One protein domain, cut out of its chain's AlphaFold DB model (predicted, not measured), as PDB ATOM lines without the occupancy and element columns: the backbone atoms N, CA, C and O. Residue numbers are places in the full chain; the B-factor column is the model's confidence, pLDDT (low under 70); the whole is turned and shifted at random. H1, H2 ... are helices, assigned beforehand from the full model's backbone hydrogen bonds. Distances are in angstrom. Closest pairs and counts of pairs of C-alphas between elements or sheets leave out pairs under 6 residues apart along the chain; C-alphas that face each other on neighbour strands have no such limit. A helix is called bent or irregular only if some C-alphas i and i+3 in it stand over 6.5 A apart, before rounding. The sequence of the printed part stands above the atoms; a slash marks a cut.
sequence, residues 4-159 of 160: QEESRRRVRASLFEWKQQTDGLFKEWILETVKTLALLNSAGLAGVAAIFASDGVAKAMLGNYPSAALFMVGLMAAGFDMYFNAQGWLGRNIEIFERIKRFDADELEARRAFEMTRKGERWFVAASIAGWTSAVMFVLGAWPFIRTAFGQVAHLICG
ATOM      1  N   GLN A   4      53.590  -7.351 -38.251       85.06
ATOM      2  CA  GLN A   4      52.908  -6.075 -38.448       85.06
ATOM      3  C   GLN A   4      51.582  -6.216 -39.206       85.06
ATOM      4  O   GLN A   4      50.595  -5.584 -38.826       85.06
ATOM      5  N   GLU A   5      51.517  -7.070 -40.230       87.31
ATOM      6  CA  GLU A   5      50.282  -7.304 -40.986       87.31
ATOM      7  C   GLU A   5      49.229  -7.993 -40.121       87.31
ATOM      8  O   GLU A   5      48.049  -7.637 -40.159       87.31
ATOM      9  N   GLU A   6      49.649  -8.958 -39.302       91.44
ATOM     10  CA  GLU A   6      48.753  -9.644 -38.378       91.44
ATOM     11  C   GLU A   6      48.216  -8.685 -37.306       91.44
ATOM     12  O   GLU A   6      47.010  -8.655 -37.051       91.44
ATOM     13  N   SER A   7      49.079  -7.836 -36.743       88.44
ATOM     14  CA  SER A   7      48.673  -6.780 -35.810       88.44
ATOM     15  C   SER A   7      47.661  -5.821 -36.446       88.44
ATOM     16  O   SER A   7      46.613  -5.537 -35.862       88.44
ATOM     17  N   ARG A   8      47.916  -5.374 -37.683       89.06
ATOM     18  CA  ARG A   8      47.007  -4.489 -38.427       89.06
ATOM     19  C   ARG A   8      45.647  -5.143 -38.671       89.06
ATOM     20  O   ARG A   8      44.616  -4.501 -38.470       89.06
ATOM     21  N   ARG A   9      45.624  -6.427 -39.046       91.62
ATOM     22  CA  ARG A   9      44.376  -7.189 -39.227       91.62
ATOM     23  C   ARG A   9      43.573  -7.287 -37.934       91.62
ATOM     24  O   ARG A   9      42.360  -7.093 -37.975       91.62
ATOM     25  N   ARG A  10      44.232  -7.545 -36.800       93.50
ATOM     26  CA  ARG A  10      43.576  -7.621 -35.484       93.50
ATOM     27  C   ARG A  10      42.965  -6.280 -35.080       93.50
ATOM     28  O   ARG A  10      41.788  -6.238 -34.751       93.50
ATOM     29  N   VAL A  11      43.720  -5.183 -35.191       93.44
ATOM     30  CA  VAL A  11      43.217  -3.830 -34.879       93.44
ATOM     31  C   VAL A  11      42.008  -3.483 -35.742       93.44
ATOM     32  O   VAL A  11      40.991  -3.018 -35.228       93.44
ATOM     33  N   ARG A  12      42.087  -3.761 -37.046       93.44
ATOM     34  CA  ARG A  12      40.971  -3.551 -37.968       93.44
ATOM     35  C   ARG A  12      39.739  -4.349 -37.546       93.44
ATOM     36  O   ARG A  12      38.653  -3.781 -37.481       93.44
ATOM     37  N   ALA A  13      39.899  -5.637 -37.239       95.25
ATOM     38  CA  ALA A  13      38.801  -6.485 -36.778       95.25
ATOM     39  C   ALA A  13      38.140  -5.917 -35.511       95.25
ATOM     40  O   ALA A  13      36.919  -5.790 -35.478       95.25
ATOM     41  N   SER A  14      38.934  -5.471 -34.534       94.75
ATOM     42  CA  SER A  14      38.424  -4.840 -33.312       94.75
ATOM     43  C   SER A  14      37.694  -3.516 -33.570       94.75
ATOM     44  O   SER A  14      36.705  -3.230 -32.902       94.75
ATOM     45  N   LEU A  15      38.116  -2.709 -34.552       92.88
ATOM     46  CA  LEU A  15      37.386  -1.490 -34.935       92.88
ATOM     47  C   LEU A  15      36.025  -1.805 -35.574       92.88
ATOM     48  O   LEU A  15      35.036  -1.123 -35.296       92.88
ATOM     49  N   PHE A  16      35.953  -2.842 -36.414       94.81
ATOM     50  CA  PHE A  16      34.681  -3.304 -36.979       94.81
ATOM     51  C   PHE A  16      33.761  -3.892 -35.912       94.81
ATOM     52  O   PHE A  16      32.563  -3.611 -35.929       94.81
ATOM     53  N   GLU A  17      34.312  -4.659 -34.974       95.25
ATOM     54  CA  GLU A  17      33.571  -5.190 -33.834       95.25
ATOM     55  C   GLU A  17      33.016  -4.054 -32.967       95.25
ATOM     56  O   GLU A  17      31.820  -4.025 -32.683       95.25
ATOM     57  N   TRP A  18      33.841  -3.055 -32.639       93.00
ATOM     58  CA  TRP A  18      33.404  -1.872 -31.899       93.00
ATOM     59  C   TRP A  18      32.256  -1.142 -32.605       93.00
ATOM     60  O   TRP A  18      31.263  -0.778 -31.968       93.00
ATOM     61  N   LYS A  19      32.336  -0.978 -33.932       93.50
ATOM     62  CA  LYS A  19      31.240  -0.409 -34.726       93.50
ATOM     63  C   LYS A  19      29.965  -1.255 -34.620       93.50
ATOM     64  O   LYS A  19      28.889  -0.704 -34.408       93.50
ATOM     65  N   GLN A  20      30.067  -2.577 -34.764       94.50
ATOM     66  CA  GLN A  20      28.910  -3.474 -34.686       94.50
ATOM     67  C   GLN A  20      28.256  -3.462 -33.300       94.50
ATOM     68  O   GLN A  20      27.031  -3.415 -33.211       94.50
ATOM     69  N   GLN A  21      29.057  -3.449 -32.233       93.06
ATOM     70  CA  GLN A  21      28.570  -3.323 -30.859       93.06
ATOM     71  C   GLN A  21      27.845  -1.987 -30.654       93.06
ATOM     72  O   GLN A  21      26.727  -1.962 -30.148       93.06
ATOM     73  N   THR A  22      28.439  -0.888 -31.125       91.00
ATOM     74  CA  THR A  22      27.856   0.465 -31.081       91.00
ATOM     75  C   THR A  22      26.499   0.513 -31.798       91.00
ATOM     76  O   THR A  22      25.522   1.015 -31.246       91.00
ATOM     77  N   ASP A  23      26.407  -0.068 -32.999       91.62
ATOM     78  CA  ASP A  23      25.155  -0.157 -33.763       91.62
ATOM     79  C   ASP A  23      24.101  -1.035 -33.066       91.62
ATOM     80  O   ASP A  23      22.907  -0.733 -33.118       91.62
ATOM     81  N   GLY A  24      24.529  -2.130 -32.430       92.81
ATOM     82  CA  GLY A  24      23.665  -3.019 -31.654       92.81
ATOM     83  C   GLY A  24      23.039  -2.305 -30.458       92.81
ATOM     84  O   GLY A  24      21.815  -2.288 -30.333       92.81
ATOM     85  N   LEU A  25      23.870  -1.637 -29.653       91.31
ATOM     86  CA  LEU A  25      23.437  -0.860 -28.489       91.31
ATOM     87  C   LEU A  25      22.466   0.258 -28.879       91.31
ATOM     88  O   LEU A  25      21.466   0.476 -28.203       91.31
ATOM     89  N   PHE A  26      22.717   0.948 -29.997       90.81
ATOM     90  CA  PHE A  26      21.811   1.992 -30.472       90.81
ATOM     91  C   PHE A  26      20.430   1.441 -30.859       90.81
ATOM     92  O   PHE A  26      19.409   2.046 -30.532       90.81
ATOM     93  N   LYS A  27      20.373   0.281 -31.527       91.38
ATOM     94  CA  LYS A  27      19.100  -0.366 -31.889       91.38
ATOM     95  C   LYS A  27      18.322  -0.828 -30.662       91.38
ATOM     96  O   LYS A  27      17.107  -0.646 -30.616       91.38
ATOM     97  N   GLU A  28      19.013  -1.417 -29.692       93.69
ATOM     98  CA  GLU A  28      18.416  -1.828 -28.422       93.69
ATOM     99  C   GLU A  28      17.840  -0.620 -27.677       93.69
ATOM    100  O   GLU A  28      16.656  -0.621 -27.333       93.69
ATOM    101  N   TRP A  29      18.627   0.454 -27.566       92.12
ATOM    102  CA  TRP A  29      18.192   1.712 -26.967       92.12
ATOM    103  C   TRP A  29      16.959   2.301 -27.669       92.12
ATOM    104  O   TRP A  29      16.005   2.692 -26.994       92.12
ATOM    105  N   ILE A  30      16.910   2.321 -29.010       90.19
ATOM    106  CA  ILE A  30      15.718   2.777 -29.750       90.19
ATOM    107  C   ILE A  30      14.493   1.942 -29.362       90.19
ATOM    108  O   ILE A  30      13.433   2.504 -29.083       90.19
ATOM    109  N   LEU A  31      14.615   0.613 -29.356       90.75
ATOM    110  CA  LEU A  31      13.492  -0.281 -29.068       90.75
ATOM    111  C   LEU A  31      12.970  -0.097 -27.643       90.75
ATOM    112  O   LEU A  31      11.758  -0.034 -27.440       90.75
ATOM    113  N   GLU A  32      13.863  -0.004 -26.661       89.81
ATOM    114  CA  GLU A  32      13.496   0.238 -25.266       89.81
ATOM    115  C   GLU A  32      12.836   1.610 -25.082       89.81
ATOM    116  O   GLU A  32      11.794   1.728 -24.428       89.81
ATOM    117  N   THR A  33      13.375   2.638 -25.736       86.38
ATOM    118  CA  THR A  33      12.835   3.996 -25.639       86.38
ATOM    119  C   THR A  33      11.453   4.093 -26.287       86.38
ATOM    120  O   THR A  33      10.539   4.659 -25.694       86.38
ATOM    121  N   VAL A  34      11.242   3.482 -27.460       86.38
ATOM    122  CA  VAL A  34       9.923   3.448 -28.121       86.38
ATOM    123  C   VAL A  34       8.891   2.704 -27.271       86.38
ATOM    124  O   VAL A  34       7.761   3.175 -27.143       86.38
ATOM    125  N   LYS A  35       9.266   1.578 -26.647       88.12
ATOM    126  CA  LYS A  35       8.382   0.851 -25.720       88.12
ATOM    127  C   LYS A  35       7.978   1.728 -24.537       88.12
ATOM    128  O   LYS A  35       6.793   1.832 -24.227       88.12
ATOM    129  N   THR A  36       8.950   2.382 -23.912       86.19
ATOM    130  CA  THR A  36       8.716   3.258 -22.758       86.19
ATOM    131  C   THR A  36       7.844   4.454 -23.138       86.19
ATOM    132  O   THR A  36       6.898   4.779 -22.422       86.19
ATOM    133  N   LEU A  37       8.090   5.058 -24.303       84.88
ATOM    134  CA  LEU A  37       7.300   6.173 -24.814       84.88
ATOM    135  C   LEU A  37       5.852   5.758 -25.110       84.88
ATOM    136  O   LEU A  37       4.926   6.489 -24.770       84.88
ATOM    137  N   ALA A  38       5.637   4.584 -25.711       84.81
ATOM    138  CA  ALA A  38       4.295   4.061 -25.958       84.81
ATOM    139  C   ALA A  38       3.522   3.858 -24.645       84.81
ATOM    140  O   ALA A  38       2.390   4.323 -24.528       84.81
ATOM    141  N   LEU A  39       4.157   3.244 -23.639       84.25
ATOM    142  CA  LEU A  39       3.562   3.043 -22.314       84.25
ATOM    143  C   LEU A  39       3.213   4.371 -21.635       84.25
ATOM    144  O   LEU A  39       2.094   4.537 -21.146       84.25
ATOM    145  N   LEU A  40       4.142   5.332 -21.640       82.38
ATOM    146  CA  LEU A  40       3.937   6.646 -21.030       82.38
ATOM    147  C   LEU A  40       2.811   7.420 -21.729       82.38
ATOM    148  O   LEU A  40       1.983   8.041 -21.063       82.38
ATOM    149  N   ASN A  41       2.737   7.337 -23.059       83.62
ATOM    150  CA  ASN A  41       1.682   7.979 -23.838       83.62
ATOM    151  C   ASN A  41       0.307   7.384 -23.573       83.62
ATOM    152  O   ASN A  41      -0.650   8.129 -23.359       83.62
ATOM    153  N   SER A  42       0.200   6.055 -23.552       83.19
ATOM    154  CA  SER A  42      -1.050   5.377 -23.218       83.19
ATOM    155  C   SER A  42      -1.514   5.727 -21.804       83.19
ATOM    156  O   SER A  42      -2.688   6.037 -21.613       83.19
ATOM    157  N   ALA A  43      -0.601   5.752 -20.828       83.44
ATOM    158  CA  ALA A  43      -0.913   6.132 -19.453       83.44
ATOM    159  C   ALA A  43      -1.358   7.600 -19.340       83.44
ATOM    160  O   ALA A  43      -2.363   7.896 -18.694       83.44
ATOM    161  N   GLY A  44      -0.649   8.519 -20.001       80.50
ATOM    162  CA  GLY A  44      -0.983   9.941 -19.989       80.50
ATOM    163  C   GLY A  44      -2.330  10.246 -20.643       80.50
ATOM    164  O   GLY A  44      -3.149  10.954 -20.059       80.50
ATOM    165  N   LEU A  45      -2.609   9.653 -21.808       81.75
ATOM    166  CA  LEU A  45      -3.904   9.792 -22.485       81.75
ATOM    167  C   LEU A  45      -5.049   9.190 -21.670       81.75
ATOM    168  O   LEU A  45      -6.110   9.805 -21.583       81.75
ATOM    169  N   ALA A  46      -4.836   8.035 -21.033       84.12
ATOM    170  CA  ALA A  46      -5.819   7.452 -20.124       84.12
ATOM    171  C   ALA A  46      -6.111   8.385 -18.937       84.12
ATOM    172  O   ALA A  46      -7.273   8.583 -18.586       84.12
ATOM    173  N   GLY A  47      -5.080   9.015 -18.364       77.81
ATOM    174  CA  GLY A  47      -5.229   9.999 -17.289       77.81
ATOM    175  C   GLY A  47      -6.012  11.243 -17.719       77.81
ATOM    176  O   GLY A  47      -6.920  11.676 -17.010       77.81
ATOM    177  N   VAL A  48      -5.721  11.790 -18.903       77.69
ATOM    178  CA  VAL A  48      -6.470  12.929 -19.463       77.69
ATOM    179  C   VAL A  48      -7.923  12.537 -19.736       77.69
ATOM    180  O   VAL A  48      -8.833  13.248 -19.311       77.69
ATOM    181  N   ALA A  49      -8.162  11.388 -20.372       80.56
ATOM    182  CA  ALA A  49      -9.508  10.887 -20.641       80.56
ATOM    183  C   ALA A  49     -10.314  10.683 -19.347       80.56
ATOM    184  O   ALA A  49     -11.483  11.060 -19.292       80.56
ATOM    185  N   ALA A  50      -9.683  10.169 -18.287       79.75
ATOM    186  CA  ALA A  50     -10.311  10.001 -16.981       79.75
ATOM    187  C   ALA A  50     -10.727  11.340 -16.345       79.75
ATOM    188  O   ALA A  50     -11.809  11.411 -15.766       79.75
ATOM    189  N   ILE A  51      -9.933  12.415 -16.486       72.56
ATOM    190  CA  ILE A  51     -10.361  13.755 -16.033       72.56
ATOM    191  C   ILE A  51     -11.600  14.202 -16.805       72.56
ATOM    192  O   ILE A  51     -12.575  14.643 -16.197       72.56
ATOM    193  N   PHE A  52     -11.562  14.106 -18.136       73.81
ATOM    194  CA  PHE A  52     -12.652  14.582 -18.990       73.81
ATOM    195  C   PHE A  52     -13.953  13.800 -18.780       73.81
ATOM    196  O   PHE A  52     -15.027  14.388 -18.894       73.81
ATOM    197  N   ALA A  53     -13.849  12.512 -18.445       79.75
ATOM    198  CA  ALA A  53     -14.977  11.652 -18.105       79.75
ATOM    199  C   ALA A  53     -15.464  11.809 -16.651       79.75
ATOM    200  O   ALA A  53     -16.518  11.278 -16.313       79.75
ATOM    201  N   SER A  54     -14.715  12.494 -15.778       75.25
ATOM    202  CA  SER A  54     -15.121  12.698 -14.384       75.25
ATOM    203  C   SER A  54     -16.171  13.807 -14.250       75.25
ATOM    204  O   SER A  54     -16.022  14.893 -14.816       75.25
ATOM    205  N   ASP A  55     -17.208  13.556 -13.449       70.19
ATOM    206  CA  ASP A  55     -18.235  14.541 -13.103       70.19
ATOM    207  C   ASP A  55     -18.004  15.140 -11.701       70.19
ATOM    208  O   ASP A  55     -17.440  14.511 -10.801       70.19
ATOM    209  N   GLY A  56     -18.443  16.387 -11.495       70.38
ATOM    210  CA  GLY A  56     -18.451  17.043 -10.180       70.38
ATOM    211  C   GLY A  56     -17.100  17.613  -9.708       70.38
ATOM    212  O   GLY A  56     -16.479  18.424 -10.394       70.38
ATOM    213  N   VAL A  57     -16.672  17.244  -8.489       61.66
ATOM    214  CA  VAL A  57     -15.550  17.863  -7.739       61.66
ATOM    215  C   VAL A  57     -14.194  17.676  -8.424       61.66
ATOM    216  O   VAL A  57     -13.370  18.588  -8.403       61.66
ATOM    217  N   ALA A  58     -13.968  16.533  -9.076       64.50
ATOM    218  CA  ALA A  58     -12.733  16.274  -9.815       64.50
ATOM    219  C   ALA A  58     -12.595  17.232 -11.008       64.50
ATOM    220  O   ALA A  58     -11.558  17.872 -11.162       64.50
ATOM    221  N   LYS A  59     -13.670  17.436 -11.775       67.81
ATOM    222  CA  LYS A  59     -13.726  18.420 -12.864       67.81
ATOM    223  C   LYS A  59     -13.620  19.863 -12.360       67.81
ATOM    224  O   LYS A  59     -12.976  20.677 -13.008       67.81
ATOM    225  N   ALA A  60     -14.179  20.184 -11.192       63.47
ATOM    226  CA  ALA A  60     -14.058  21.516 -10.590       63.47
ATOM    227  C   ALA A  60     -12.639  21.820 -10.062       63.47
ATOM    228  O   ALA A  60     -12.167  22.947 -10.196       63.47
ATOM    229  N   MET A  61     -11.940  20.831  -9.491       62.78
ATOM    230  CA  MET A  61     -10.566  20.988  -8.989       62.78
ATOM    231  C   MET A  61      -9.495  20.874 -10.085       62.78
ATOM    232  O   MET A  61      -8.481  21.562 -10.014       62.78
ATOM    233  N   LEU A  62      -9.697  20.005 -11.081       67.75
ATOM    234  CA  LEU A  62      -8.701  19.682 -12.115       67.75
ATOM    235  C   LEU A  62      -9.026  20.281 -13.489       67.75
ATOM    236  O   LEU A  62      -8.131  20.366 -14.321       67.75
ATOM    237  N   GLY A  63     -10.263  20.716 -13.744       64.00
ATOM    238  CA  GLY A  63     -10.697  21.190 -15.067       64.00
ATOM    239  C   GLY A  63     -10.022  22.481 -15.533       64.00
ATOM    240  O   GLY A  63      -9.879  22.683 -16.733       64.00
ATOM    241  N   ASN A  64      -9.548  23.314 -14.599       72.00
ATOM    242  CA  ASN A  64      -8.731  24.498 -14.900       72.00
ATOM    243  C   ASN A  64      -7.220  24.217 -14.866       72.00
ATOM    244  O   ASN A  64      -6.426  25.109 -15.167       72.00
ATOM    245  N   TYR A  65      -6.796  23.014 -14.469       77.75
ATOM    246  CA  TYR A  65      -5.380  22.681 -14.409       77.75
ATOM    247  C   TYR A  65      -4.877  22.303 -15.810       77.75
ATOM    248  O   TYR A  65      -5.474  21.439 -16.456       77.75
ATOM    249  N   PRO A  66      -3.766  22.880 -16.298       84.75
ATOM    250  CA  PRO A  66      -3.273  22.636 -17.651       84.75
ATOM    251  C   PRO A  66      -2.548  21.282 -17.780       84.75
ATOM    252  O   PRO A  66      -1.528  21.194 -18.458       84.75
ATOM    253  N   SER A  67      -3.044  20.211 -17.149       80.12
ATOM    254  CA  SER A  67      -2.421  18.874 -17.160       80.12
ATOM    255  C   SER A  67      -2.239  18.347 -18.580       80.12
ATOM    256  O   SER A  67      -1.168  17.849 -18.907       80.12
ATOM    257  N   ALA A  68      -3.246  18.515 -19.441       80.06
ATOM    258  CA  ALA A  68      -3.167  18.116 -20.843       80.06
ATOM    259  C   ALA A  68      -2.091  18.904 -21.611       80.06
ATOM    260  O   ALA A  68      -1.334  18.321 -22.382       80.06
ATOM    261  N   ALA A  69      -1.980  20.215 -21.377       86.19
ATOM    262  CA  ALA A  69      -0.964  21.043 -22.025       86.19
ATOM    263  C   ALA A  69       0.451  20.697 -21.532       86.19
ATOM    264  O   ALA A  69       1.355  20.528 -22.345       86.19
ATOM    265  N   LEU A  70       0.632  20.521 -20.219       87.50
ATOM    266  CA  LEU A  70       1.899  20.085 -19.620       87.50
ATOM    267  C   LEU A  70       2.312  18.702 -20.133       87.50
ATOM    268  O   LEU A  70       3.470  18.502 -20.489       87.50
ATOM    269  N   PHE A  71       1.358  17.775 -20.245       84.44
ATOM    270  CA  PHE A  71       1.587  16.456 -20.821       84.44
ATOM    271  C   PHE A  71       2.027  16.544 -22.289       84.44
ATOM    272  O   PHE A  71       3.034  15.947 -22.658       84.44
ATOM    273  N   MET A  72       1.341  17.343 -23.114       86.06
ATOM    274  CA  MET A  72       1.709  17.537 -24.522       86.06
ATOM    275  C   MET A  72       3.092  18.175 -24.688       86.06
ATOM    276  O   MET A  72       3.871  17.743 -25.537       86.06
ATOM    277  N   VAL A  73       3.431  19.175 -23.871       89.44
ATOM    278  CA  VAL A  73       4.766  19.795 -23.884       89.44
ATOM    279  C   VAL A  73       5.832  18.798 -23.436       89.44
ATOM    280  O   VAL A  73       6.869  18.685 -24.090       89.44
ATOM    281  N   GLY A  74       5.573  18.031 -22.373       88.81
ATOM    282  CA  GLY A  74       6.465  16.968 -21.915       88.81
ATOM    283  C   GLY A  74       6.693  15.900 -22.985       88.81
ATOM    284  O   GLY A  74       7.831  15.490 -23.212       88.81
ATOM    285  N   LEU A  75       5.640  15.516 -23.707       87.00
ATOM    286  CA  LEU A  75       5.713  14.572 -24.816       87.00
ATOM    287  C   LEU A  75       6.543  15.113 -25.987       87.00
ATOM    288  O   LEU A  75       7.407  14.409 -26.506       87.00
ATOM    289  N   MET A  76       6.337  16.373 -26.384       90.81
ATOM    290  CA  MET A  76       7.165  16.999 -27.421       90.81
ATOM    291  C   MET A  76       8.638  17.058 -27.005       90.81
ATOM    292  O   MET A  76       9.512  16.738 -27.807       90.81
ATOM    293  N   ALA A  77       8.919  17.405 -25.745       90.69
ATOM    294  CA  ALA A  77      10.276  17.422 -25.210       90.69
ATOM    295  C   ALA A  77      10.927  16.025 -25.231       90.69
ATOM    296  O   ALA A  77      12.082  15.912 -25.630       90.69
ATOM    297  N   ALA A  78      10.185  14.960 -24.904       89.06
ATOM    298  CA  ALA A  78      10.664  13.580 -25.038       89.06
ATOM    299  C   ALA A  78      10.941  13.199 -26.505       89.06
ATOM    300  O   ALA A  78      11.947  12.564 -26.809       89.06
ATOM    301  N   GLY A  79      10.090  13.635 -27.440       89.62
ATOM    302  CA  GLY A  79      10.336  13.458 -28.874       89.62
ATOM    303  C   GLY A  79      11.624  14.147 -29.340       89.62
ATOM    304  O   GLY A  79      12.409  13.558 -30.086       89.62
ATOM    305  N   PHE A  80      11.884  15.370 -28.863       92.88
ATOM    306  CA  PHE A  80      13.134  16.079 -29.143       92.88
ATOM    307  C   PHE A  80      14.350  15.406 -28.504       92.88
ATOM    308  O   PHE A  80      15.379  15.292 -29.165       92.88
ATOM    309  N   ASP A  81      14.237  14.910 -27.272       93.50
ATOM    310  CA  ASP A  81      15.285  14.122 -26.615       93.50
ATOM    311  C   ASP A  81      15.676  12.893 -27.454       93.50
ATOM    312  O   ASP A  81      16.853  12.684 -27.761       93.50
ATOM    313  N   MET A  82      14.688  12.135 -27.940       90.88
ATOM    314  CA  MET A  82      14.932  10.991 -28.826       90.88
ATOM    315  C   MET A  82      15.590  11.407 -30.142       90.88
ATOM    316  O   MET A  82      16.541  10.762 -30.592       90.88
ATOM    317  N   TYR A  83      15.114  12.494 -30.753       92.56
ATOM    318  CA  TYR A  83      15.683  13.023 -31.989       92.56
ATOM    319  C   TYR A  83      17.151  13.427 -31.807       92.56
ATOM    320  O   TYR A  83      18.007  13.019 -32.593       92.56
ATOM    321  N   PHE A  84      17.470  14.183 -30.755       95.00
ATOM    322  CA  PHE A  84      18.832  14.631 -30.488       95.00
ATOM    323  C   PHE A  84      19.758  13.466 -30.132       95.00
ATOM    324  O   PHE A  84      20.866  13.401 -30.663       95.00
ATOM    325  N   ASN A  85      19.307  12.496 -29.333       93.69
ATOM    326  CA  ASN A  85      20.077  11.277 -29.081       93.69
ATOM    327  C   ASN A  85      20.381  10.522 -30.385       93.69
ATOM    328  O   ASN A  85      21.528  10.136 -30.613       93.69
ATOM    329  N   ALA A  86      19.399  10.368 -31.279       91.88
ATOM    330  CA  ALA A  86      19.604   9.720 -32.575       91.88
ATOM    331  C   ALA A  86      20.626  10.465 -33.452       91.88
ATOM    332  O   ALA A  86      21.500   9.834 -34.051       91.88
ATOM    333  N   GLN A  87      20.576  11.802 -33.490       94.94
ATOM    334  CA  GLN A  87      21.578  12.614 -34.196       94.94
ATOM    335  C   GLN A  87      22.972  12.497 -33.563       94.94
ATOM    336  O   GLN A  87      23.976  12.408 -34.274       94.94
ATOM    337  N   GLY A  88      23.049  12.449 -32.230       94.06
ATOM    338  CA  GLY A  88      24.292  12.220 -31.493       94.06
ATOM    339  C   GLY A  88      24.937  10.883 -31.853       94.06
ATOM    340  O   GLY A  88      26.128  10.832 -32.174       94.06
ATOM    341  N   TRP A  89      24.139   9.814 -31.889       93.44
ATOM    342  CA  TRP A  89      24.577   8.481 -32.306       93.44
ATOM    343  C   TRP A  89      25.004   8.421 -33.771       93.44
ATOM    344  O   TRP A  89      26.057   7.857 -34.069       93.44
ATOM    345  N   LEU A  90      24.259   9.054 -34.683       93.06
ATOM    346  CA  LEU A  90      24.654   9.148 -36.090       93.06
ATOM    347  C   LEU A  90      26.013   9.845 -36.238       93.06
ATOM    348  O   LEU A  90      26.882   9.358 -36.962       93.06
ATOM    349  N   GLY A  91      26.229  10.940 -35.503       93.94
ATOM    350  CA  GLY A  91      27.508  11.646 -35.468       93.94
ATOM    351  C   GLY A  91      28.669  10.758 -35.015       93.94
ATOM    352  O   GLY A  91      29.720  10.754 -35.661       93.94
ATOM    353  N   ARG A  92      28.469   9.960 -33.957       93.88
ATOM    354  CA  ARG A  92      29.467   8.984 -33.483       93.88
ATOM    355  C   ARG A  92      29.737   7.895 -34.516       93.88
ATOM    356  O   ARG A  92      30.892   7.573 -34.761       93.88
ATOM    357  N   ASN A  93      28.698   7.371 -35.160       92.75
ATOM    358  CA  ASN A  93      28.839   6.339 -36.186       92.75
ATOM    359  C   ASN A  93      29.623   6.823 -37.408       92.75
ATOM    360  O   ASN A  93      30.473   6.093 -37.921       92.75
ATOM    361  N   ILE A  94      29.384   8.063 -37.841       93.94
ATOM    362  CA  ILE A  94      30.173   8.696 -38.901       93.94
ATOM    363  C   ILE A  94      31.640   8.812 -38.465       93.94
ATOM    364  O   ILE A  94      32.528   8.465 -39.237       93.94
ATOM    365  N   GLU A  95      31.911   9.230 -37.225       94.88
ATOM    366  CA  GLU A  95      33.281   9.331 -36.703       94.88
ATOM    367  C   GLU A  95      34.003   7.976 -36.660       94.88
ATOM    368  O   GLU A  95      35.153   7.876 -37.081       94.88
ATOM    369  N   ILE A  96      33.334   6.920 -36.187       93.75
ATOM    370  CA  ILE A  96      33.891   5.560 -36.146       93.75
ATOM    371  C   ILE A  96      34.220   5.081 -37.563       93.75
ATOM    372  O   ILE A  96      35.305   4.555 -37.809       93.75
ATOM    373  N   PHE A  97      33.313   5.307 -38.513       94.06
ATOM    374  CA  PHE A  97      33.530   4.936 -39.907       94.06
ATOM    375  C   PHE A  97      34.696   5.709 -40.543       94.06
ATOM    376  O   PHE A  97      35.543   5.117 -41.214       94.06
ATOM    377  N   GLU A  98      34.790   7.016 -40.292       94.81
ATOM    378  CA  GLU A  98      35.919   7.843 -40.729       94.81
ATOM    379  C   GLU A  98      37.248   7.349 -40.144       94.81
ATOM    380  O   GLU A  98      38.254   7.316 -40.852       94.81
ATOM    381  N   ARG A  99      37.267   6.920 -38.876       93.62
ATOM    382  CA  ARG A  99      38.467   6.373 -38.227       93.62
ATOM    383  C   ARG A  99      38.907   5.049 -38.835       93.62
ATOM    384  O   ARG A  99      40.100   4.879 -39.060       93.62
ATOM    385  N   ILE A 100      37.972   4.153 -39.157       93.69
ATOM    386  CA  ILE A 100      38.276   2.910 -39.886       93.69
ATOM    387  C   ILE A 100      38.899   3.240 -41.244       93.69
ATOM    388  O   ILE A 100      39.943   2.694 -41.586       93.69
ATOM    389  N   LYS A 101      38.311   4.184 -41.990       94.94
ATOM    390  CA  LYS A 101      38.834   4.600 -43.298       94.94
ATOM    391  C   LYS A 101      40.248   5.185 -43.196       94.94
ATOM    392  O   LYS A 101      41.100   4.854 -44.013       94.94
ATOM    393  N   ARG A 102      40.501   6.033 -42.195       94.50
ATOM    394  CA  ARG A 102      41.826   6.626 -41.949       94.50
ATOM    395  C   ARG A 102      42.859   5.599 -41.491       94.50
ATOM    396  O   ARG A 102      44.012   5.688 -41.891       94.50
ATOM    397  N   PHE A 103      42.452   4.618 -40.690       94.19
ATOM    398  CA  PHE A 103      43.309   3.497 -40.302       94.19
ATOM    399  C   PHE A 103      43.664   2.611 -41.510       94.19
ATOM    400  O   PHE A 103      44.822   2.249 -41.707       94.19
ATOM    401  N   ASP A 104      42.690   2.316 -42.377       92.19
ATOM    402  CA  ASP A 104      42.922   1.565 -43.617       92.19
ATOM    403  C   ASP A 104      43.853   2.333 -44.587       92.19
ATOM    404  O   ASP A 104      44.596   1.704 -45.336       92.19
ATOM    405  N   ALA A 105      43.887   3.668 -44.519       93.88
ATOM    406  CA  ALA A 105      44.783   4.533 -45.292       93.88
ATOM    407  C   ALA A 105      46.173   4.779 -44.654       93.88
ATOM    408  O   ALA A 105      46.949   5.551 -45.208       93.88
ATOM    409  N   ASP A 106      46.491   4.161 -43.505       91.88
ATOM    410  CA  ASP A 106      47.703   4.441 -42.699       91.88
ATOM    411  C   ASP A 106      47.844   5.912 -42.239       91.88
ATOM    412  O   ASP A 106      48.918   6.369 -41.853       91.88
ATOM    413  N   GLU A 107      46.742   6.665 -42.201       92.75
ATOM    414  CA  GLU A 107      46.711   8.051 -41.710       92.75
ATOM    415  C   GLU A 107      46.512   8.141 -40.187       92.75
ATOM    416  O   GLU A 107      46.631   9.219 -39.596       92.75
ATOM    417  N   LEU A 108      46.142   7.031 -39.540       91.62
ATOM    418  CA  LEU A 108      45.777   6.994 -38.126       91.62
ATOM    419  C   LEU A 108      46.439   5.819 -37.409       91.62
ATOM    420  O   LEU A 108      46.269   4.664 -37.786       91.62
ATOM    421  N   GLU A 109      47.136   6.113 -36.316       92.25
ATOM    422  CA  GLU A 109      47.708   5.091 -35.442       92.25
ATOM    423  C   GLU A 109      46.614   4.292 -34.716       92.25
ATOM    424  O   GLU A 109      45.600   4.849 -34.284       92.25
ATOM    425  N   ALA A 110      46.872   3.002 -34.477       88.44
ATOM    426  CA  ALA A 110      45.951   2.104 -33.775       88.44
ATOM    427  C   ALA A 110      45.454   2.678 -32.437       88.44
ATOM    428  O   ALA A 110      44.267   2.606 -32.136       88.44
ATOM    429  N   ARG A 111      46.335   3.312 -31.650       90.00
ATOM    430  CA  ARG A 111      45.967   3.919 -30.359       90.00
ATOM    431  C   ARG A 111      44.953   5.054 -30.514       90.00
ATOM    432  O   ARG A 111      44.012   5.133 -29.731       90.00
ATOM    433  N   ARG A 112      45.130   5.907 -31.529       89.69
ATOM    434  CA  ARG A 112      44.232   7.040 -31.799       89.69
ATOM    435  C   ARG A 112      42.896   6.591 -32.388       89.69
ATOM    436  O   ARG A 112      41.881   7.248 -32.177       89.69
ATOM    437  N   ALA A 113      42.868   5.451 -33.080       87.81
ATOM    438  CA  ALA A 113      41.638   4.888 -33.633       87.81
ATOM    439  C   ALA A 113      40.581   4.578 -32.552       87.81
ATOM    440  O   ALA A 113      39.388   4.768 -32.801       87.81
ATOM    441  N   PHE A 114      41.017   4.214 -31.340       89.75
ATOM    442  CA  PHE A 114      40.157   3.898 -30.190       89.75
ATOM    443  C   PHE A 114      39.939   5.059 -29.204       89.75
ATOM    444  O   PHE A 114      39.411   4.845 -28.115       89.75
ATOM    445  N   GLU A 115      40.329   6.291 -29.539       91.88
ATOM    446  CA  GLU A 115      40.049   7.437 -28.664       91.88
ATOM    447  C   GLU A 115      38.539   7.658 -28.472       91.88
ATOM    448  O   GLU A 115      37.711   7.216 -29.266       91.88
ATOM    449  N   MET A 116      38.139   8.382 -27.432       87.94
ATOM    450  CA  MET A 116      36.720   8.664 -27.208       87.94
ATOM    451  C   MET A 116      36.134   9.476 -28.381       87.94
ATOM    452  O   MET A 116      36.785  10.391 -28.891       87.94
ATOM    453  N   THR A 117      34.932   9.126 -28.849       90.06
ATOM    454  CA  THR A 117      34.251   9.855 -29.934       90.06
ATOM    455  C   THR A 117      33.742  11.201 -29.433       90.06
ATOM    456  O   THR A 117      33.146  11.294 -28.359       90.06
ATOM    457  N   ARG A 118      33.986  12.256 -30.213       91.38
ATOM    458  CA  ARG A 118      33.606  13.638 -29.868       91.38
ATOM    459  C   ARG A 118      32.447  14.154 -30.713       91.38
ATOM    460  O   ARG A 118      31.684  15.013 -30.267       91.38
ATOM    461  N   LYS A 119      32.274  13.646 -31.937       91.06
ATOM    462  CA  LYS A 119      31.116  13.987 -32.766       91.06
ATOM    463  C   LYS A 119      29.848  13.512 -32.059       91.06
ATOM    464  O   LYS A 119      29.782  12.404 -31.538       91.06
ATOM    465  N   GLY A 120      28.839  14.376 -32.038       90.56
ATOM    466  CA  GLY A 120      27.567  14.097 -31.371       90.56
ATOM    467  C   GLY A 120      27.433  14.666 -29.958       90.56
ATOM    468  O   GLY A 120      26.315  14.755 -29.471       90.56
ATOM    469  N   GLU A 121      28.512  15.130 -29.317       93.88
ATOM    470  CA  GLU A 121      28.475  15.617 -27.926       93.88
ATOM    471  C   GLU A 121      27.438  16.728 -27.697       93.88
ATOM    472  O   GLU A 121      26.622  16.643 -26.783       93.88
ATOM    473  N   ARG A 122      27.388  17.730 -28.585       94.88
ATOM    474  CA  ARG A 122      26.397  18.820 -28.501       94.88
ATOM    475  C   ARG A 122      24.957  18.321 -28.599       94.88
ATOM    476  O   ARG A 122      24.079  18.865 -27.937       94.88
ATOM    477  N   TRP A 123      24.724  17.288 -29.407       95.56
ATOM    478  CA  TRP A 123      23.408  16.673 -29.527       95.56
ATOM    479  C   TRP A 123      23.028  15.936 -28.243       95.56
ATOM    480  O   TRP A 123      21.905  16.089 -27.790       95.56
ATOM    481  N   PHE A 124      23.965  15.242 -27.589       93.44
ATOM    482  CA  PHE A 124      23.706  14.622 -26.283       93.44
ATOM    483  C   PHE A 124      23.425  15.647 -25.177       93.44
ATOM    484  O   PHE A 124      22.588  15.402 -24.309       93.44
ATOM    485  N   VAL A 125      24.068  16.819 -25.216       95.56
ATOM    486  CA  VAL A 125      23.748  17.922 -24.295       95.56
ATOM    487  C   VAL A 125      22.329  18.440 -24.539       95.56
ATOM    488  O   VAL A 125      21.552  18.567 -23.595       95.56
ATOM    489  N   ALA A 126      21.963  18.693 -25.800       95.38
ATOM    490  CA  ALA A 126      20.611  19.122 -26.156       95.38
ATOM    491  C   ALA A 126      19.554  18.074 -25.765       95.38
ATOM    492  O   ALA A 126      18.511  18.428 -25.218       95.38
ATOM    493  N   ALA A 127      19.861  16.794 -25.983       92.56
ATOM    494  CA  ALA A 127      19.043  15.665 -25.565       92.56
ATOM    495  C   ALA A 127      18.823  15.678 -24.048       92.56
ATOM    496  O   ALA A 127      17.691  15.726 -23.584       92.56
ATOM    497  N   SER A 128      19.901  15.812 -23.270       93.25
ATOM    498  CA  SER A 128      19.834  15.883 -21.806       93.25
ATOM    499  C   SER A 128      18.916  17.010 -21.322       93.25
ATOM    500  O   SER A 128      18.086  16.799 -20.442       93.25
ATOM    501  N   ILE A 129      19.020  18.203 -21.915       96.56
ATOM    502  CA  ILE A 129      18.155  19.342 -21.569       96.56
ATOM    503  C   ILE A 129      16.687  19.028 -21.895       96.56
ATOM    504  O   ILE A 129      15.803  19.287 -21.073       96.56
ATOM    505  N   ALA A 130      16.420  18.454 -23.069       92.69
ATOM    506  CA  ALA A 130      15.074  18.075 -23.492       92.69
ATOM    507  C   ALA A 130      14.479  16.979 -22.589       92.69
ATOM    508  O   ALA A 130      13.335  17.109 -22.148       92.69
ATOM    509  N   GLY A 131      15.270  15.968 -22.225       90.00
ATOM    510  CA  GLY A 131      14.884  14.896 -21.310       90.00
ATOM    511  C   GLY A 131      14.536  15.419 -19.915       90.00
ATOM    512  O   GLY A 131      13.462  15.118 -19.393       90.00
ATOM    513  N   TRP A 132      15.371  16.290 -19.336       94.19
ATOM    514  CA  TRP A 132      15.067  16.925 -18.046       94.19
ATOM    515  C   TRP A 132      13.821  17.808 -18.108       94.19
ATOM    516  O   TRP A 132      12.996  17.778 -17.195       94.19
ATOM    517  N   THR A 133      13.647  18.557 -19.199       92.19
ATOM    518  CA  THR A 133      12.448  19.379 -19.405       92.19
ATOM    519  C   THR A 133      11.197  18.504 -19.463       92.19
ATOM    520  O   THR A 133      10.202  18.809 -18.808       92.19
ATOM    521  N   SER A 134      11.258  17.385 -20.188       89.62
ATOM    522  CA  SER A 134      10.167  16.416 -20.266       89.62
ATOM    523  C   SER A 134       9.808  15.852 -18.890       89.62
ATOM    524  O   SER A 134       8.640  15.886 -18.497       89.62
ATOM    525  N   ALA A 135      10.812  15.424 -18.119       88.88
ATOM    526  CA  ALA A 135      10.620  14.877 -16.780       88.88
ATOM    527  C   ALA A 135       9.956  15.886 -15.829       88.88
ATOM    528  O   ALA A 135       9.003  15.545 -15.126       88.88
ATOM    529  N   VAL A 136      10.405  17.146 -15.840       92.19
ATOM    530  CA  VAL A 136       9.804  18.216 -15.029       92.19
ATOM    531  C   VAL A 136       8.349  18.455 -15.430       92.19
ATOM    532  O   VAL A 136       7.482  18.522 -14.561       92.19
ATOM    533  N   MET A 137       8.054  18.537 -16.730       89.62
ATOM    534  CA  MET A 137       6.686  18.751 -17.216       89.62
ATOM    535  C   MET A 137       5.757  17.593 -16.858       89.62
ATOM    536  O   MET A 137       4.610  17.831 -16.480       89.62
ATOM    537  N   PHE A 138       6.253  16.355 -16.908       85.50
ATOM    538  CA  PHE A 138       5.507  15.185 -16.458       85.50
ATOM    539  C   PHE A 138       5.176  15.268 -14.965       85.50
ATOM    540  O   PHE A 138       4.015  15.124 -14.593       85.50
ATOM    541  N   VAL A 139       6.165  15.557 -14.110       86.62
ATOM    542  CA  VAL A 139       5.950  15.683 -12.658       86.62
ATOM    543  C   VAL A 139       4.967  16.805 -12.344       86.62
ATOM    544  O   VAL A 139       4.051  16.594 -11.554       86.62
ATOM    545  N   LEU A 140       5.107  17.971 -12.979       88.44
ATOM    546  CA  LEU A 140       4.169  19.080 -12.802       88.44
ATOM    547  C   LEU A 140       2.762  18.687 -13.268       88.44
ATOM    548  O   LEU A 140       1.810  18.840 -12.513       88.44
ATOM    549  N   GLY A 141       2.629  18.101 -14.459       83.12
ATOM    550  CA  GLY A 141       1.348  17.633 -14.988       83.12
ATOM    551  C   GLY A 141       0.672  16.572 -14.112       83.12
ATOM    552  O   GLY A 141      -0.548  16.597 -13.953       83.12
ATOM    553  N   ALA A 142       1.457  15.674 -13.511       81.12
ATOM    554  CA  ALA A 142       0.987  14.598 -12.639       81.12
ATOM    555  C   ALA A 142       0.757  15.042 -11.181       81.12
ATOM    556  O   ALA A 142      -0.005  14.403 -10.452       81.12
ATOM    557  N   TRP A 143       1.377  16.141 -10.744       84.62
ATOM    558  CA  TRP A 143       1.344  16.633  -9.366       84.62
ATOM    559  C   TRP A 143      -0.049  16.703  -8.725       84.62
ATOM    560  O   TRP A 143      -0.204  16.205  -7.604       84.62
ATOM    561  N   PRO A 144      -1.085  17.281  -9.366       80.31
ATOM    562  CA  PRO A 144      -2.381  17.401  -8.712       80.31
ATOM    563  C   PRO A 144      -3.038  16.038  -8.458       80.31
ATOM    564  O   PRO A 144      -3.741  15.897  -7.461       80.31
ATOM    565  N   PHE A 145      -2.756  15.022  -9.280       75.69
ATOM    566  CA  PHE A 145      -3.240  13.653  -9.075       75.69
ATOM    567  C   PHE A 145      -2.507  12.945  -7.944       75.69
ATOM    568  O   PHE A 145      -3.115  12.251  -7.133       75.69
ATOM    569  N   ILE A 146      -1.190  13.142  -7.873       80.31
ATOM    570  CA  ILE A 146      -0.365  12.604  -6.793       80.31
ATOM    571  C   ILE A 146      -0.870  13.165  -5.457       80.31
ATOM    572  O   ILE A 146      -1.132  12.417  -4.517       80.31
ATOM    573  N   ARG A 147      -1.093  14.483  -5.391       80.75
ATOM    574  CA  ARG A 147      -1.602  15.154  -4.190       80.75
ATOM    575  C   ARG A 147      -2.984  14.644  -3.768       80.75
ATOM    576  O   ARG A 147      -3.194  14.414  -2.577       80.75
ATOM    577  N   THR A 148      -3.932  14.493  -4.696       73.19
ATOM    578  CA  THR A 148      -5.283  14.010  -4.358       73.19
ATOM    579  C   THR A 148      -5.275  12.555  -3.903       73.19
ATOM    580  O   THR A 148      -5.946  12.238  -2.919       73.19
ATOM    581  N   ALA A 149      -4.470  11.695  -4.532       73.94
ATOM    582  CA  ALA A 149      -4.323  10.299  -4.131       73.94
ATOM    583  C   ALA A 149      -3.799  10.171  -2.689       73.94
ATOM    584  O   ALA A 149      -4.386   9.459  -1.876       73.94
ATOM    585  N   PHE A 150      -2.754  10.926  -2.327       76.56
ATOM    586  CA  PHE A 150      -2.233  10.931  -0.955       76.56
ATOM    587  C   PHE A 150      -3.235  11.492   0.066       76.56
ATOM    588  O   PHE A 150      -3.332  10.969   1.175       76.56
ATOM    589  N   GLY A 151      -4.013  12.516  -0.304       72.56
ATOM    590  CA  GLY A 151      -5.062  13.067   0.558       72.56
ATOM    591  C   GLY A 151      -6.171  12.058   0.877       72.56
ATOM    592  O   GLY A 151      -6.589  11.950   2.029       72.56
ATOM    593  N   GLN A 152      -6.607  11.274  -0.115       68.19
ATOM    594  CA  GLN A 152      -7.610  10.220   0.077       68.19
ATOM    595  C   GLN A 152      -7.089   9.082   0.964       68.19
ATOM    596  O   GLN A 152      -7.798   8.625   1.860       68.19
ATOM    597  N   VAL A 153      -5.834   8.665   0.768       70.75
ATOM    598  CA  VAL A 153      -5.192   7.628   1.590       70.75
ATOM    599  C   VAL A 153      -5.050   8.077   3.048       70.75
ATOM    600  O   VAL A 153      -5.373   7.312   3.954       70.75
ATOM    601  N   ALA A 154      -4.640   9.324   3.299       70.44
ATOM    602  CA  ALA A 154      -4.526   9.853   4.659       70.44
ATOM    603  C   ALA A 154      -5.880   9.865   5.392       70.44
ATOM    604  O   ALA A 154      -5.951   9.514   6.570       70.44
ATOM    605  N   HIS A 155      -6.960  10.195   4.680       64.88
ATOM    606  CA  HIS A 155      -8.317  10.197   5.231       64.88
ATOM    607  C   HIS A 155      -8.839   8.781   5.542       64.88
ATOM    608  O   HIS A 155      -9.603   8.605   6.488       64.88
ATOM    609  N   LEU A 156      -8.407   7.770   4.781       65.75
ATOM    610  CA  LEU A 156      -8.708   6.350   5.016       65.75
ATOM    611  C   LEU A 156      -7.940   5.768   6.213       65.75
ATOM    612  O   LEU A 156      -8.453   4.879   6.889       65.75
ATOM    613  N   ILE A 157      -6.729   6.265   6.485       71.88
ATOM    614  CA  ILE A 157      -5.884   5.801   7.598       71.88
ATOM    615  C   ILE A 157      -6.248   6.502   8.917       71.88
ATOM    616  O   ILE A 157      -6.261   5.854   9.959       71.88
ATOM    617  N   CYS A 158      -6.560   7.802   8.885       66.00
ATOM    618  CA  CYS A 158      -6.858   8.601  10.086       66.00
ATOM    619  C   CYS A 158      -8.359   8.753  10.388       66.00
ATOM    620  O   CYS A 158      -8.715   9.343  11.400       66.00
ATOM    621  N   GLY A 159      -9.243   8.264   9.512       55.88
ATOM    622  CA  GLY A 159     -10.702   8.374   9.639       55.88
ATOM    623  C   GLY A 159     -11.376   7.273  10.467       55.88
ATOM    624  O   GLY A 159     -12.527   6.943  10.180       55.88
TER     625      GLY A 159
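Overview. This is residues 4 to 159 of the 160 residues of an uncharacterized protein of Paraburkholderia hospita (UniProt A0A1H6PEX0). Three long helical stretches, H1, H3 and H5a, run lengthwise to make a long rod, with H3 packed on both H1 and H5a while those two stay apart. At one end of the rod the short H2 packs on the last turns of H1, and H5 bends away there, so that residues 149 to 159 stick out; near the other end the short H4 packs on H3. The printed part has 156 residues with five named helices, in the order H1, H2, H3, H4, H5, and no named strand: the class is all helix. It is extended, with a radius of gyration of the C-alphas of 23.9 A, and spans 80 by 29 by 22 A.

Arrangement. H1, residues 4 to 53, touches H3, residues 67 to 104, at a shallow tilt of 7 degrees, opposite ways; their closest C-alphas, of Val 48 and Ala 68, are 6.3 A apart. With residues 51 to 52 alone, H1 touches H2, residues 57 to 62, at a steep tilt of 38 degrees, opposite ways, as a helical hairpin; the closest C-alphas, of Ile 51 and Lys 59, are 6.6 A apart. H3 is the hub, touching three helices. With residues 99 to 103 alone it touches H4, residues 110 to 113; the closest C-alphas, of Arg 99 and Ala 113, are 5.8 A apart. H4 and H1 are close but not clearly touching, with the closest C-alphas, of Val 11 and Ala 110, 6.6 A apart. H5, residues 121 to 158, was assigned as one helix by its hydrogen bonds but is bent: C-alphas 141 and 144 are 7.3 A apart. Its arms, H5a, residues 121 to 141, and H5b, residues 144 to 158, stand at a steep tilt of 46 degrees. H5a touches H3 at a shallow tilt of 18 degrees, opposite ways; the closest C-alphas, of Gly 74 and Ser 134, are 4.1 A apart. H5a and H1 are apart. H5b touches no helix; it and H2 are close but not clearly touching, with the C-alphas of Leu 62 and Pro 144 closest at 7.5 A. The helix packing is mostly aligned, but only just: of the 3 touching pairs with a tilt, H1 and H2, H1 and H3, and H3 and H5a, 2 are at a shallow tilt. Every O i to N i+4 pair is within hydrogen-bond range in H1, H2, H3, H5a and H5b; H4 is too short for such a pair.

Along the chain. H1 begins at C-alpha 4, (52.908, -6.075, -38.448), and is 73.1 A long. H3 is 55.3 A long, H5a 30.1 A and H5b 21.2 A; H5b ends at C-alpha 158, (-6.858, 8.601, 10.086).

Size, cuts and confidence. The C-alphas of Gln 4 and Gly 159, 81.0 A apart, are the two farthest apart. The printed part has no cut and no long link. Its mean pLDDT is 86.2; residues 57 to 63, 152, 155 to 156 and 158 to 159 are under 70.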